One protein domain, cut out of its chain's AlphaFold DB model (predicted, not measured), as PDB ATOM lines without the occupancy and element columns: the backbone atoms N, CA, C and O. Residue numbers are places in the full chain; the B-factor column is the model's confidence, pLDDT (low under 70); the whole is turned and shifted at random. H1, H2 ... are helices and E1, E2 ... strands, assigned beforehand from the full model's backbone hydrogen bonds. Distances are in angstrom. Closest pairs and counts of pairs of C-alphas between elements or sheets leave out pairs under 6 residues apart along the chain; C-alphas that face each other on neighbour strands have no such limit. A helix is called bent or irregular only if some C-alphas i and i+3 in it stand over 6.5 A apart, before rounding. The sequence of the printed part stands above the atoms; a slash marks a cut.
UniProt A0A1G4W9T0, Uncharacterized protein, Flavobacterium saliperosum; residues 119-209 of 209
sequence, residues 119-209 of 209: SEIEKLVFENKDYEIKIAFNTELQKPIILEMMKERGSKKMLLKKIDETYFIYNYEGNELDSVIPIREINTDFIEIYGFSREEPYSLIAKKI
ATOM      1  N   SER A 119      83.925  92.348  44.916       95.44
ATOM      2  CA  SER A 119      85.048  92.049  44.013       95.44
ATOM      3  C   SER A 119      86.347  91.692  44.747       95.44
ATOM      4  O   SER A 119      87.184  90.970  44.203       95.44
ATOM      5  N   GLU A 120      86.562  92.210  45.957       97.25
ATOM      6  CA  GLU A 120      87.710  91.821  46.781       97.25
ATOM      7  C   GLU A 120      87.518  90.423  47.358       97.25
ATOM      8  O   GLU A 120      88.447  89.620  47.288       97.25
ATOM      9  N   ILE A 121      86.316  90.109  47.851       97.00
ATOM     10  CA  ILE A 121      85.983  88.779  48.372       97.00
ATOM     11  C   ILE A 121      86.150  87.711  47.289       97.00
ATOM     12  O   ILE A 121      86.749  86.667  47.542       97.00
ATOM     13  N   GLU A 122      85.658  87.964  46.076       95.75
ATOM     14  CA  GLU A 122      85.697  86.993  44.977       95.75
ATOM     15  C   GLU A 122      87.117  86.587  44.554       95.75
ATOM     16  O   GLU A 122      87.302  85.533  43.948       95.75
ATOM     17  N   LYS A 123      88.128  87.402  44.880       95.31
ATOM     18  CA  LYS A 123      89.547  87.120  44.599       95.31
ATOM     19  C   LYS A 123      90.214  86.273  45.682       95.31
ATOM     20  O   LYS A 123      91.349  85.836  45.487       95.31
ATOM     21  N   LEU A 124      89.568  86.092  46.831       96.06
ATOM     22  CA  LEU A 124      90.114  85.329  47.946       96.06
ATOM     23  C   LEU A 124      89.809  83.841  47.779       96.06
ATOM     24  O   LEU A 124      88.763  83.440  47.269       96.06
ATOM     25  N   VAL A 125      90.746  83.021  48.247       95.75
ATOM     26  CA  VAL A 125      90.601  81.571  48.316       95.75
ATOM     27  C   VAL A 125      90.849  81.156  49.753       95.75
ATOM     28  O   VAL A 125      91.849  81.555  50.350       95.75
ATOM     29  N   PHE A 126      89.941  80.357  50.303       95.50
ATOM     30  CA  PHE A 126      90.015  79.879  51.676       95.50
ATOM     31  C   PHE A 126      89.999  78.355  51.724       95.50
ATOM     32  O   PHE A 126      89.411  77.700  50.863       95.50
ATOM     33  N   GLU A 127      90.612  77.796  52.757       94.31
ATOM     34  CA  GLU A 127      90.649  76.366  53.023       94.31
ATOM     35  C   GLU A 127      90.417  76.089  54.513       94.31
ATOM     36  O   GLU A 127      90.980  76.748  55.393       94.31
ATOM     37  N   ASN A 128      89.591  75.089  54.803       90.44
ATOM     38  CA  ASN A 128      89.578  74.410  56.088       90.44
ATOM     39  C   ASN A 128      90.074  72.974  55.869       90.44
ATOM     40  O   ASN A 128      89.420  72.186  55.191       90.44
ATOM     41  N   LYS A 129      91.231  72.651  56.452       89.00
ATOM     42  CA  LYS A 129      91.888  71.350  56.276       89.00
ATOM     43  C   LYS A 129      91.223  70.225  57.062       89.00
ATOM     44  O   LYS A 129      91.236  69.099  56.592       89.00
ATOM     45  N   ASP A 130      90.628  70.530  58.211       85.19
ATOM     46  CA  ASP A 130      90.002  69.526  59.078       85.19
ATOM     47  C   ASP A 130      88.748  68.925  58.427       85.19
ATOM     48  O   ASP A 130      88.431  67.759  58.638       85.19
ATOM     49  N   TYR A 131      88.065  69.722  57.601       81.69
ATOM     50  CA  TYR A 131      86.871  69.318  56.859       81.69
ATOM     51  C   TYR A 131      87.116  69.155  55.351       81.69
ATOM     52  O   TYR A 131      86.163  68.923  54.612       81.69
ATOM     53  N   GLU A 132      88.363  69.305  54.887       83.94
ATOM     54  CA  GLU A 132      88.747  69.242  53.466       83.94
ATOM     55  C   GLU A 132      87.905  70.167  52.555       83.94
ATOM     56  O   GLU A 132      87.584  69.849  51.409       83.94
ATOM     57  N   ILE A 133      87.538  71.348  53.066       84.31
ATOM     58  CA  ILE A 133      86.710  72.330  52.356       84.31
ATOM     59  C   ILE A 133      87.596  73.415  51.754       84.31
ATOM     60  O   ILE A 133      88.351  74.076  52.464       84.31
ATOM     61  N   LYS A 134      87.419  73.672  50.456       89.50
ATOM     62  CA  LYS A 134      87.999  74.818  49.754       89.50
ATOM     63  C   LYS A 134      86.895  75.738  49.246       89.50
ATOM     64  O   LYS A 134      85.997  75.290  48.539       89.50
ATOM     65  N   ILE A 135      86.994  77.021  49.575       91.19
ATOM     66  CA  ILE A 135      86.050  78.061  49.164       91.19
ATOM     67  C   ILE A 135      86.768  78.991  48.192       91.19
ATOM     68  O   ILE A 135      87.739  79.654  48.555       91.19
ATOM     69  N   ALA A 136      86.293  79.020  46.951       92.12
ATOM     70  CA  ALA A 136      86.762  79.925  45.907       92.12
ATOM     71  C   ALA A 136      85.571  80.330  45.041       92.12
ATOM     72  O   ALA A 136      84.860  79.466  44.525       92.12
ATOM     73  N   PHE A 137      85.356  81.629  44.874       92.25
ATOM     74  CA  PHE A 137      84.222  82.137  44.110       92.25
ATOM     75  C   PHE A 137      84.544  82.218  42.616       92.25
ATOM     76  O   PHE A 137      85.703  82.323  42.211       92.25
ATOM     77  N   ASN A 138      83.505  82.133  41.782       82.56
ATOM     78  CA  ASN A 138      83.571  82.296  40.324       82.56
ATOM     79  C   ASN A 138      84.565  81.373  39.599       82.56
ATOM     80  O   ASN A 138      84.924  81.627  38.451       82.56
ATOM     81  N   THR A 139      84.965  80.275  40.238       71.94
ATOM     82  CA  THR A 139      85.898  79.293  39.684       71.94
ATOM     83  C   THR A 139      85.180  77.959  39.511       71.94
ATOM     84  O   THR A 139      84.522  77.481  40.436       71.94
ATOM     85  N   GLU A 140      85.296  77.347  38.334       68.44
ATOM     86  CA  GLU A 140      84.922  75.941  38.157       68.44
ATOM     87  C   GLU A 140      85.973  75.072  38.848       68.44
ATOM     88  O   GLU A 140      87.151  75.087  38.487       68.44
ATOM     89  N   LEU A 141      85.557  74.330  39.874       61.97
ATOM     90  CA  LEU A 141      86.479  73.553  40.705       61.97
ATOM     91  C   LEU A 141      86.978  72.271  40.008       61.97
ATOM     92  O   LEU A 141      87.922  71.649  40.490       61.97
ATOM     93  N   GLN A 142      86.395  71.881  38.867       60.53
ATOM     94  CA  GLN A 142      86.758  70.674  38.114       60.53
ATOM     95  C   GLN A 142      86.940  70.976  36.621       60.53
ATOM     96  O   GLN A 142      86.118  71.649  36.007       60.53
ATOM     97  N   LYS A 143      88.013  70.443  36.019       56.50
ATOM     98  CA  LYS A 143      88.275  70.563  34.575       56.50
ATOM     99  C   LYS A 143      87.317  69.660  33.774       56.50
ATOM    100  O   LYS A 143      87.121  68.516  34.188       56.50
ATOM    101  N   PRO A 144      86.840  70.080  32.585       57.94
ATOM    102  CA  PRO A 144      85.922  69.296  31.743       57.94
ATOM    103  C   PRO A 144      86.366  67.850  31.467       57.94
ATOM    104  O   PRO A 144      85.555  66.933  31.516       57.94
ATOM    105  N   ILE A 145      87.670  67.625  31.271       54.66
ATOM    106  CA  ILE A 145      88.240  66.291  31.008       54.66
ATOM    107  C   ILE A 145      88.081  65.330  32.200       54.66
ATOM    108  O   ILE A 145      87.900  64.132  32.015       54.66
ATOM    109  N   ILE A 146      88.129  65.848  33.434       54.16
ATOM    110  CA  ILE A 146      87.975  65.040  34.652       54.16
ATOM    111  C   ILE A 146      86.500  64.668  34.838       54.16
ATOM    112  O   ILE A 146      86.202  63.536  35.207       54.16
ATOM    113  N   LEU A 147      85.581  65.578  34.504       58.47
ATOM    114  CA  LEU A 147      84.137  65.327  34.542       58.47
ATOM    115  C   LEU A 147      83.719  64.221  33.565       58.47
ATOM    116  O   LEU A 147      82.958  63.329  33.942       58.47
ATOM    117  N   GLU A 148      84.273  64.225  32.346       58.34
ATOM    118  CA  GLU A 148      84.070  63.143  31.371       58.34
ATOM    119  C   GLU A 148      84.597  61.795  31.883       58.34
ATOM    120  O   GLU A 148      83.922  60.773  31.739       58.34
ATOM    121  N   MET A 149      85.770  61.779  32.525       54.94
ATOM    122  CA  MET A 149      86.356  60.553  33.081       54.94
ATOM    123  C   MET A 149      85.584  60.016  34.294       54.94
ATOM    124  O   MET A 149      85.453  58.799  34.438       54.94
ATOM    125  N   MET A 150      85.066  60.894  35.157       56.34
ATOM    126  CA  MET A 150      84.355  60.510  36.385       56.34
ATOM    127  C   MET A 150      82.860  60.233  36.165       56.34
ATOM    128  O   MET A 150      82.197  59.744  37.077       56.34
ATOM    129  N   LYS A 151      82.319  60.501  34.962       59.69
ATOM    130  CA  LYS A 151      80.871  60.447  34.662       59.69
ATOM    131  C   LYS A 151      80.028  61.264  35.655       59.69
ATOM    132  O   LYS A 151      78.869  60.932  35.913       59.69
ATOM    133  N   GLU A 152      80.614  62.310  36.233       60.16
ATOM    134  CA  GLU A 152      79.932  63.199  37.171       60.16
ATOM    135  C   GLU A 152      78.977  64.137  36.423       60.16
ATOM    136  O   GLU A 152      79.198  64.489  35.264       60.16
ATOM    137  N   ARG A 153      77.877  64.526  37.080       53.75
ATOM    138  CA  ARG A 153      76.772  65.268  36.444       53.75
ATOM    139  C   ARG A 153      77.081  66.745  36.164       53.75
ATOM    140  O   ARG A 153      76.288  67.392  35.483       53.75
ATOM    141  N   GLY A 154      78.220  67.270  36.614       60.31
ATOM    142  CA  GLY A 154      78.723  68.577  36.194       60.31
ATOM    143  C   GLY A 154      79.754  69.176  37.151       60.31
ATOM    144  O   GLY A 154      79.986  68.645  38.232       60.31
ATOM    145  N   SER A 155      80.380  70.280  36.739       69.81
ATOM    146  CA  SER A 155      81.382  70.993  37.538       69.81
ATOM    147  C   SER A 155      80.774  71.542  38.829       69.81
ATOM    148  O   SER A 155      79.651  72.045  38.847       69.81
ATOM    149  N   LYS A 156      81.538  71.493  39.923       78.44
ATOM    150  CA  LYS A 156      81.213  72.258  41.132       78.44
ATOM    151  C   LYS A 156      81.603  73.722  40.945       78.44
ATOM    152  O   LYS A 156      82.738  74.017  40.558       78.44
ATOM    153  N   LYS A 157      80.680  74.635  41.243       87.75
ATOM    154  CA  LYS A 157      80.895  76.085  41.158       87.75
ATOM    155  C   LYS A 157      80.341  76.771  42.397       87.75
ATOM    156  O   LYS A 157      79.212  76.506  42.794       87.75
ATOM    157  N   MET A 158      81.111  77.690  42.969       90.19
ATOM    158  CA  MET A 158      80.644  78.553  44.054       90.19
ATOM    159  C   MET A 158      80.463  79.978  43.539       90.19
ATOM    160  O   MET A 158      81.353  80.528  42.885       90.19
ATOM    161  N   LEU A 159      79.311  80.575  43.829       92.31
ATOM    162  CA  LEU A 159      79.035  81.985  43.570       92.31
ATOM    163  C   LEU A 159      78.884  82.730  44.891       92.31
ATOM    164  O   LEU A 159      78.284  82.212  45.834       92.31
ATOM    165  N   LEU A 160      79.403  83.951  44.935       94.81
ATOM    166  CA  LEU A 160      79.088  84.889  45.997       94.81
ATOM    167  C   LEU A 160      77.797  85.612  45.610       94.81
ATOM    168  O   LEU A 160      77.657  86.079  44.483       94.81
ATOM    169  N   LYS A 161      76.837  85.690  46.527       92.75
ATOM    170  CA  LYS A 161      75.659  86.546  46.360       92.75
ATOM    171  C   LYS A 161      75.380  87.296  47.647       92.75
ATOM    172  O   LYS A 161      75.484  86.726  48.731       92.75
ATOM    173  N   LYS A 162      74.973  88.556  47.526       92.12
ATOM    174  CA  LYS A 162      74.469  89.352  48.645       92.12
ATOM    175  C   LYS A 162      72.951  89.448  48.578       92.12
ATOM    176  O   LYS A 162      72.416  89.881  47.560       92.12
ATOM    177  N   ILE A 163      72.273  89.090  49.665       87.06
ATOM    178  CA  ILE A 163      70.849  89.381  49.868       87.06
ATOM    179  C   ILE A 163      70.708  90.196  51.145       87.06
ATOM    180  O   ILE A 163      71.193  89.807  52.209       87.06
ATOM    181  N   ASP A 164      70.066  91.354  51.012       88.12
ATOM    182  CA  ASP A 164      70.033  92.401  52.030       88.12
ATOM    183  C   ASP A 164      71.447  92.743  52.535       88.12
ATOM    184  O   ASP A 164      72.286  93.262  51.795       88.12
ATOM    185  N   GLU A 165      71.729  92.439  53.800       93.06
ATOM    186  CA  GLU A 165      73.009  92.680  54.459       93.06
ATOM    187  C   GLU A 165      73.838  91.398  54.658       93.06
ATOM    188  O   GLU A 165      74.897  91.452  55.282       93.06
ATOM    189  N   THR A 166      73.390  90.251  54.134       95.00
ATOM    190  CA  THR A 166      74.059  88.950  54.302       95.00
ATOM    191  C   THR A 166      74.666  88.480  52.982       95.00
ATOM    192  O   THR A 166      73.991  88.432  51.953       95.00
ATOM    193  N   TYR A 167      75.944  88.116  53.005       96.38
ATOM    194  CA  TYR A 167      76.598  87.388  51.928       96.38
ATOM    195  C   TYR A 167      76.379  85.883  52.078       96.38
ATOM    196  O   TYR A 167      76.371  85.336  53.181       96.38
ATOM    197  N   PHE A 168      76.249  85.213  50.941       93.31
ATOM    198  CA  PHE A 168      75.998  83.788  50.837       93.31
ATOM    199  C   PHE A 168      76.955  83.138  49.849       93.31
ATOM    200  O   PHE A 168      77.247  83.693  48.787       93.31
ATOM    201  N   ILE A 169      77.356  81.913  50.176       92.00
ATOM    202  CA  ILE A 169      77.973  80.972  49.249       92.00
ATOM    203  C   ILE A 169      76.849  80.179  48.591       92.00
ATOM    204  O   ILE A 169      76.141  79.425  49.259       92.00
ATOM    205  N   TYR A 170      76.686  80.354  47.287       89.81
ATOM    206  CA  TYR A 170      75.798  79.542  46.464       89.81
ATOM    207  C   TYR A 170      76.615  78.422  45.827       89.81
ATOM    208  O   TYR A 170      77.422  78.681  44.932       89.81
ATOM    209  N   ASN A 171      76.395  77.190  46.274       85.44
ATOM    210  CA  ASN A 171      77.044  76.006  45.730       85.44
ATOM    211  C   ASN A 171      76.188  75.413  44.617       85.44
ATOM    212  O   ASN A 171      75.028  75.054  44.830       85.44
ATOM    213  N   TYR A 172      76.779  75.283  43.439       84.50
ATOM    214  CA  TYR A 172      76.196  74.605  42.296       84.50
ATOM    215  C   TYR A 172      76.935  73.297  42.039       84.50
ATOM    216  O   TYR A 172      78.169  73.264  42.065       84.50
ATOM    217  N   GLU A 173      76.173  72.249  41.747       79.38
ATOM    218  CA  GLU A 173      76.676  70.996  41.191       79.38
ATOM    219  C   GLU A 173      76.108  70.842  39.775       79.38
ATOM    220  O   GLU A 173      74.894  70.745  39.564       79.38
ATOM    221  N   GLY A 174      76.991  70.940  38.780       78.94
ATOM    222  CA  GLY A 174      76.589  71.188  37.401       78.94
ATOM    223  C   GLY A 174      75.823  72.505  37.276       78.94
ATOM    224  O   GLY A 174      76.306  73.560  37.674       78.94
ATOM    225  N   ASN A 175      74.607  72.441  36.730       78.38
ATOM    226  CA  ASN A 175      73.736  73.612  36.558       78.38
ATOM    227  C   ASN A 175      72.652  73.720  37.639       78.38
ATOM    228  O   ASN A 175      71.751  74.554  37.533       78.38
ATOM    229  N   GLU A 176      72.707  72.878  38.672       81.12
ATOM    230  CA  GLU A 176      71.717  72.871  39.738       81.12
ATOM    231  C   GLU A 176      72.267  73.499  41.011       81.12
ATOM    232  O   GLU A 176      73.359  73.170  41.465       81.12
ATOM    233  N   LEU A 177      71.477  74.391  41.617       81.38
ATOM    234  CA  LEU A 177      71.772  74.885  42.954       81.38
ATOM    235  C   LEU A 177      71.623  73.737  43.955       81.38
ATOM    236  O   LEU A 177      70.524  73.196  44.120       81.38
ATOM    237  N   ASP A 178      72.721  73.402  44.617       79.94
ATOM    238  CA  ASP A 178      72.797  72.362  45.634       79.94
ATOM    239  C   ASP A 178      72.467  72.949  47.016       79.94
ATOM    240  O   ASP A 178      71.441  72.627  47.638       79.94
ATOM    241  N   SER A 179      73.276  73.911  47.457       81.19
ATOM    242  CA  SER A 179      73.202  74.491  48.797       81.19
ATOM    243  C   SER A 179      73.489  75.991  48.802       81.19
ATOM    244  O   SER A 179      74.142  76.537  47.914       81.19
ATOM    245  N   VAL A 180      72.953  76.668  49.819       86.94
ATOM    246  CA  VAL A 180      73.172  78.093  50.074       86.94
ATOM    247  C   VAL A 180      73.568  78.249  51.528       86.94
ATOM    248  O   VAL A 180      72.818  77.842  52.415       86.94
ATOM    249  N   ILE A 181      74.753  78.805  51.759       89.50
ATOM    250  CA  ILE A 181      75.353  78.887  53.089       89.50
ATOM    251  C   ILE A 181      75.641  80.353  53.411       89.50
ATOM    252  O   ILE A 181      76.363  81.003  52.652       89.50
ATOM    253  N   PRO A 182      75.095  80.903  54.504       93.69
ATOM    254  CA  PRO A 182      75.361  82.280  54.880       93.69
ATOM    255  C   PRO A 182      76.765  82.456  55.481       93.69
ATOM    256  O   PRO A 182      77.303  81.577  56.163       93.69
ATOM    257  N   ILE A 183      77.343  83.634  55.248       96.12
ATOM    258  CA  ILE A 183      78.655  84.049  55.750       96.12
ATOM    259  C   ILE A 183      78.446  84.956  56.965       96.12
ATOM    260  O   ILE A 183      77.780  85.990  56.869       96.12
ATOM    261  N   ARG A 184      79.017  84.582  58.114       96.44
ATOM    262  CA  ARG A 184      78.969  85.394  59.340       96.44
ATOM    263  C   ARG A 184      79.969  86.537  59.267       96.44
ATOM    264  O   ARG A 184      79.619  87.690  59.512       96.44
ATOM    265  N   GLU A 185      81.203  86.207  58.921       98.25
ATOM    266  CA  GLU A 185      82.313  87.147  58.877       98.25
ATOM    267  C   GLU A 185      83.276  86.761  57.763       98.25
ATOM    268  O   GLU A 185      83.497  85.578  57.498       98.25
ATOM    269  N   ILE A 186      83.828  87.766  57.092       98.44
ATOM    270  CA  ILE A 186      84.856  87.563  56.085       98.44
ATOM    271  C   ILE A 186      85.810  88.749  56.053       98.44
ATOM    272  O   ILE A 186      85.400  89.907  56.088       98.44
ATOM    273  N   ASN A 187      87.097  88.444  55.980       98.38
ATOM    274  CA  ASN A 187      88.164  89.423  55.835       98.38
ATOM    275  C   ASN A 187      89.306  88.821  55.005       98.38
ATOM    276  O   ASN A 187      89.149  87.798  54.337       98.38
ATOM    277  N   THR A 188      90.463  89.478  55.011       97.75
ATOM    278  CA  THR A 188      91.624  89.037  54.238       97.75
ATOM    279  C   THR A 188      92.281  87.772  54.768       97.75
ATOM    280  O   THR A 188      93.141  87.255  54.069       97.75
ATOM    281  N   ASP A 189      91.912  87.277  55.946       98.12
ATOM    282  CA  ASP A 189      92.608  86.184  56.629       98.12
ATOM    283  C   ASP A 189      91.724  84.943  56.764       98.12
ATOM    284  O   ASP A 189      92.226  83.814  56.722       98.12
ATOM    285  N   PHE A 190      90.408  85.124  56.906       98.19
ATOM    286  CA  PHE A 190      89.465  84.021  57.034       98.19
ATOM    287  C   PHE A 190      88.060  84.345  56.518       98.19
ATOM    288  O   PHE A 190      87.670  85.500  56.336       98.19
ATOM    289  N   ILE A 191      87.292  83.273  56.348       98.00
ATOM    290  CA  ILE A 191      85.845  83.274  56.162       98.00
ATOM    291  C   ILE A 191      85.214  82.373  57.227       98.00
ATOM    292  O   ILE A 191      85.643  81.234  57.426       98.00
ATOM    293  N   GLU A 192      84.198  82.880  57.919       96.50
ATOM    294  CA  GLU A 192      83.360  82.108  58.833       96.50
ATOM    295  C   GLU A 192      81.970  81.922  58.222       96.50
ATOM    296  O   GLU A 192      81.241  82.888  57.980       96.50
ATOM    297  N   ILE A 193      81.581  80.668  58.014       93.94
ATOM    298  CA  ILE A 193      80.243  80.279  57.554       93.94
ATOM    299  C   ILE A 193      79.448  79.659  58.698       93.94
ATOM    300  O   ILE A 193      80.020  79.027  59.586       93.94
ATOM    301  N   TYR A 194      78.125  79.807  58.688       90.81
ATOM    302  CA  TYR A 194      77.246  79.253  59.723       90.81
ATOM    303  C   TYR A 194      76.067  78.490  59.130       90.81
ATOM    304  O   TYR A 194      75.746  78.622  57.954       90.81
ATOM    305  N   GLY A 195      75.436  77.648  59.953       82.44
ATOM    306  CA  GLY A 195      74.354  76.776  59.486       82.44
ATOM    307  C   GLY A 195      74.837  75.607  58.622       82.44
ATOM    308  O   GLY A 195      74.032  75.001  57.925       82.44
ATOM    309  N   PHE A 196      76.137  75.294  58.682       76.50
ATOM    310  CA  PHE A 196      76.766  74.173  57.975       76.50
ATOM    311  C   PHE A 196      76.549  72.815  58.671       76.50
ATOM    312  O   PHE A 196      76.543  71.785  58.011       76.50
ATOM    313  N   SER A 197      76.361  72.805  59.997       74.31
ATOM    314  CA  SER A 197      76.230  71.581  60.800       74.31
ATOM    315  C   SER A 197      75.053  71.655  61.777       74.31
ATOM    316  O   SER A 197      74.669  72.748  62.214       74.31
ATOM    317  N   ARG A 198      74.487  70.494  62.146       72.00
ATOM    318  CA  ARG A 198      73.555  70.323  63.286       72.00
ATOM    319  C   ARG A 198      74.238  70.140  64.625       72.00
ATOM    320  O   ARG A 198      73.573  70.258  65.649       72.00
ATOM    321  N   GLU A 199      75.529  69.869  64.609       76.06
ATOM    322  CA  GLU A 199      76.337  69.641  65.795       76.06
ATOM    323  C   GLU A 199      77.324  70.788  65.976       76.06
ATOM    324  O   GLU A 199      77.627  71.523  65.031       76.06
ATOM    325  N   GLU A 200      77.793  70.966  67.205       77.75
ATOM    326  CA  GLU A 200      78.834  71.945  67.472       77.75
ATOM    327  C   GLU A 200      80.162  71.499  66.830       77.75
ATOM    328  O   GLU A 200      80.519  70.325  66.927       77.75
ATOM    329  N   PRO A 201      80.910  72.414  66.188       78.38
ATOM    330  CA  PRO A 201      80.615  73.838  66.052       78.38
ATOM    331  C   PRO A 201      79.560  74.123  64.959       78.38
ATOM    332  O   PRO A 201      79.665  73.678  63.820       78.38
ATOM    333  N   TYR A 202      78.545  74.938  65.286       85.00
ATOM    334  CA  TYR A 202      77.494  75.361  64.336       85.00
ATOM    335  C   TYR A 202      77.994  76.311  63.229       85.00
ATOM    336  O   TYR A 202      77.210  76.755  62.379       85.00
ATOM    337  N   SER A 203      79.279  76.657  63.268       88.94
ATOM    338  CA  SER A 203      79.999  77.422  62.259       88.94
ATOM    339  C   SER A 203      81.326  76.758  61.911       88.94
ATOM    340  O   SER A 203      81.862  75.950  62.667       88.94
ATOM    341  N   LEU A 204      81.848  77.115  60.744       91.00
ATOM    342  CA  LEU A 204      83.121  76.647  60.219       91.00
ATOM    343  C   LEU A 204      83.962  77.860  59.828       91.00
ATOM    344  O   LEU A 204      83.472  78.754  59.138       91.00
ATOM    345  N   ILE A 205      85.233  77.861  60.226       94.50
ATOM    346  CA  ILE A 205      86.207  78.880  59.823       94.50
ATOM    347  C   ILE A 205      87.159  78.267  58.799       94.50
ATOM    348  O   ILE A 205      87.820  77.275  59.097       94.50
ATOM    349  N   ALA A 206      87.272  78.868  57.618       94.88
ATOM    350  CA  ALA A 206      88.296  78.542  56.627       94.88
ATOM    351  C   ALA A 206      89.306  79.693  56.530       94.88
ATOM    352  O   ALA A 206      88.927  80.864  56.525       94.88
ATOM    353  N   LYS A 207      90.598  79.366  56.477       97.88
ATOM    354  CA  LYS A 207      91.698  80.343  56.447       97.88
ATOM    355  C   LYS A 207      92.127  80.612  55.017       97.88
ATOM    356  O   LYS A 207      92.055  79.717  54.180       97.88
ATOM    357  N   LYS A 208      92.587  81.828  54.735       96.62
ATOM    358  CA  LYS A 208      93.102  82.182  53.413       96.62
ATOM    359  C   LYS A 208      94.331  81.341  53.060       96.62
ATOM    360  O   LYS A 208      95.161  81.068  53.930       96.62
ATOM    361  N   ILE A 209      94.436  80.981  51.781       92.31
ATOM    362  CA  ILE A 209      95.608  80.330  51.175       92.31
ATOM    363  C   ILE A 209      96.253  81.190  50.090       92.31
ATOM    364  O   ILE A 209      95.565  82.083  49.540       92.31
TER     365      ILE A 209
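Overview. This is residues 119 to 209 of the 209 residues of an uncharacterized protein of Flavobacterium saliperosum (UniProt A0A1G4W9T0). Look for one seven-stranded sheet folded round like part of a barrel: E2, E1, E7 and E6 form one leaf, E4 and E3 the facing leaf, and the bent strand E5 is the hinge. The small helix H1 lies away from the sheet, at one end of the longest span. The printed part has 91 residues, in the order E1 E2 H1 E3 E4 E5 E6 E7. Mostly strand, antiparallel throughout in the order E2 E1 E7 E6 E5 E4 E3, it is compact, with a radius of gyration of the C-alphas of 13.6 A and spans of 36 by 31 by 25 A.

Along the chain. Find C-alpha 176 at (71.717, 72.871, 39.738); from there E5, residues 176 to 186, runs 25.6 A and bends by 63 degrees at residue 183. E4 is residues 166 to 173, 22.4 A, and E3 is 156 to 163, 21.8 A. E6 is 190 to 194; E7, 203 to 208, ends at (93.102, 82.182, 53.413). E1 is 125 to 128, E2 133 to 136 and H1 144 to 150.

Arrangement. E3 to E7 form a meander, each strand the antiparallel neighbour of the one before. Look at N 181 and O 169, 2.9 A apart and within hydrogen-bond range, between the neighbour strands E5 and E4; between E4 and E3, N 159 and O 170 are within hydrogen-bond range at 2.9 A. Past the bend, N 192 and O 185 of E6 and E5 are 2.8 A apart. E7 has two neighbours: with E6, N 206 and O 191 are within hydrogen-bond range at 2.9 A, and with E1, N 127 and O 207 are within hydrogen-bond range at 2.8 A. In the hairpin of E1 and E2, N 135 and O 126 are 2.8 A apart. The closest C-alphas of edge strands E2 and E3, Ala 136 and Met 158, are 6.5 A apart. H1 is not on the sheet; every O i to N i+4 pair in it is within hydrogen-bond range.

Size, cuts and confidence. The C-alphas farthest apart, Met 149 and Glu 165, are 40.8 A apart. The printed part has no cut and no long link. Look for low pLDDT, under 70, at residues 140 to 155.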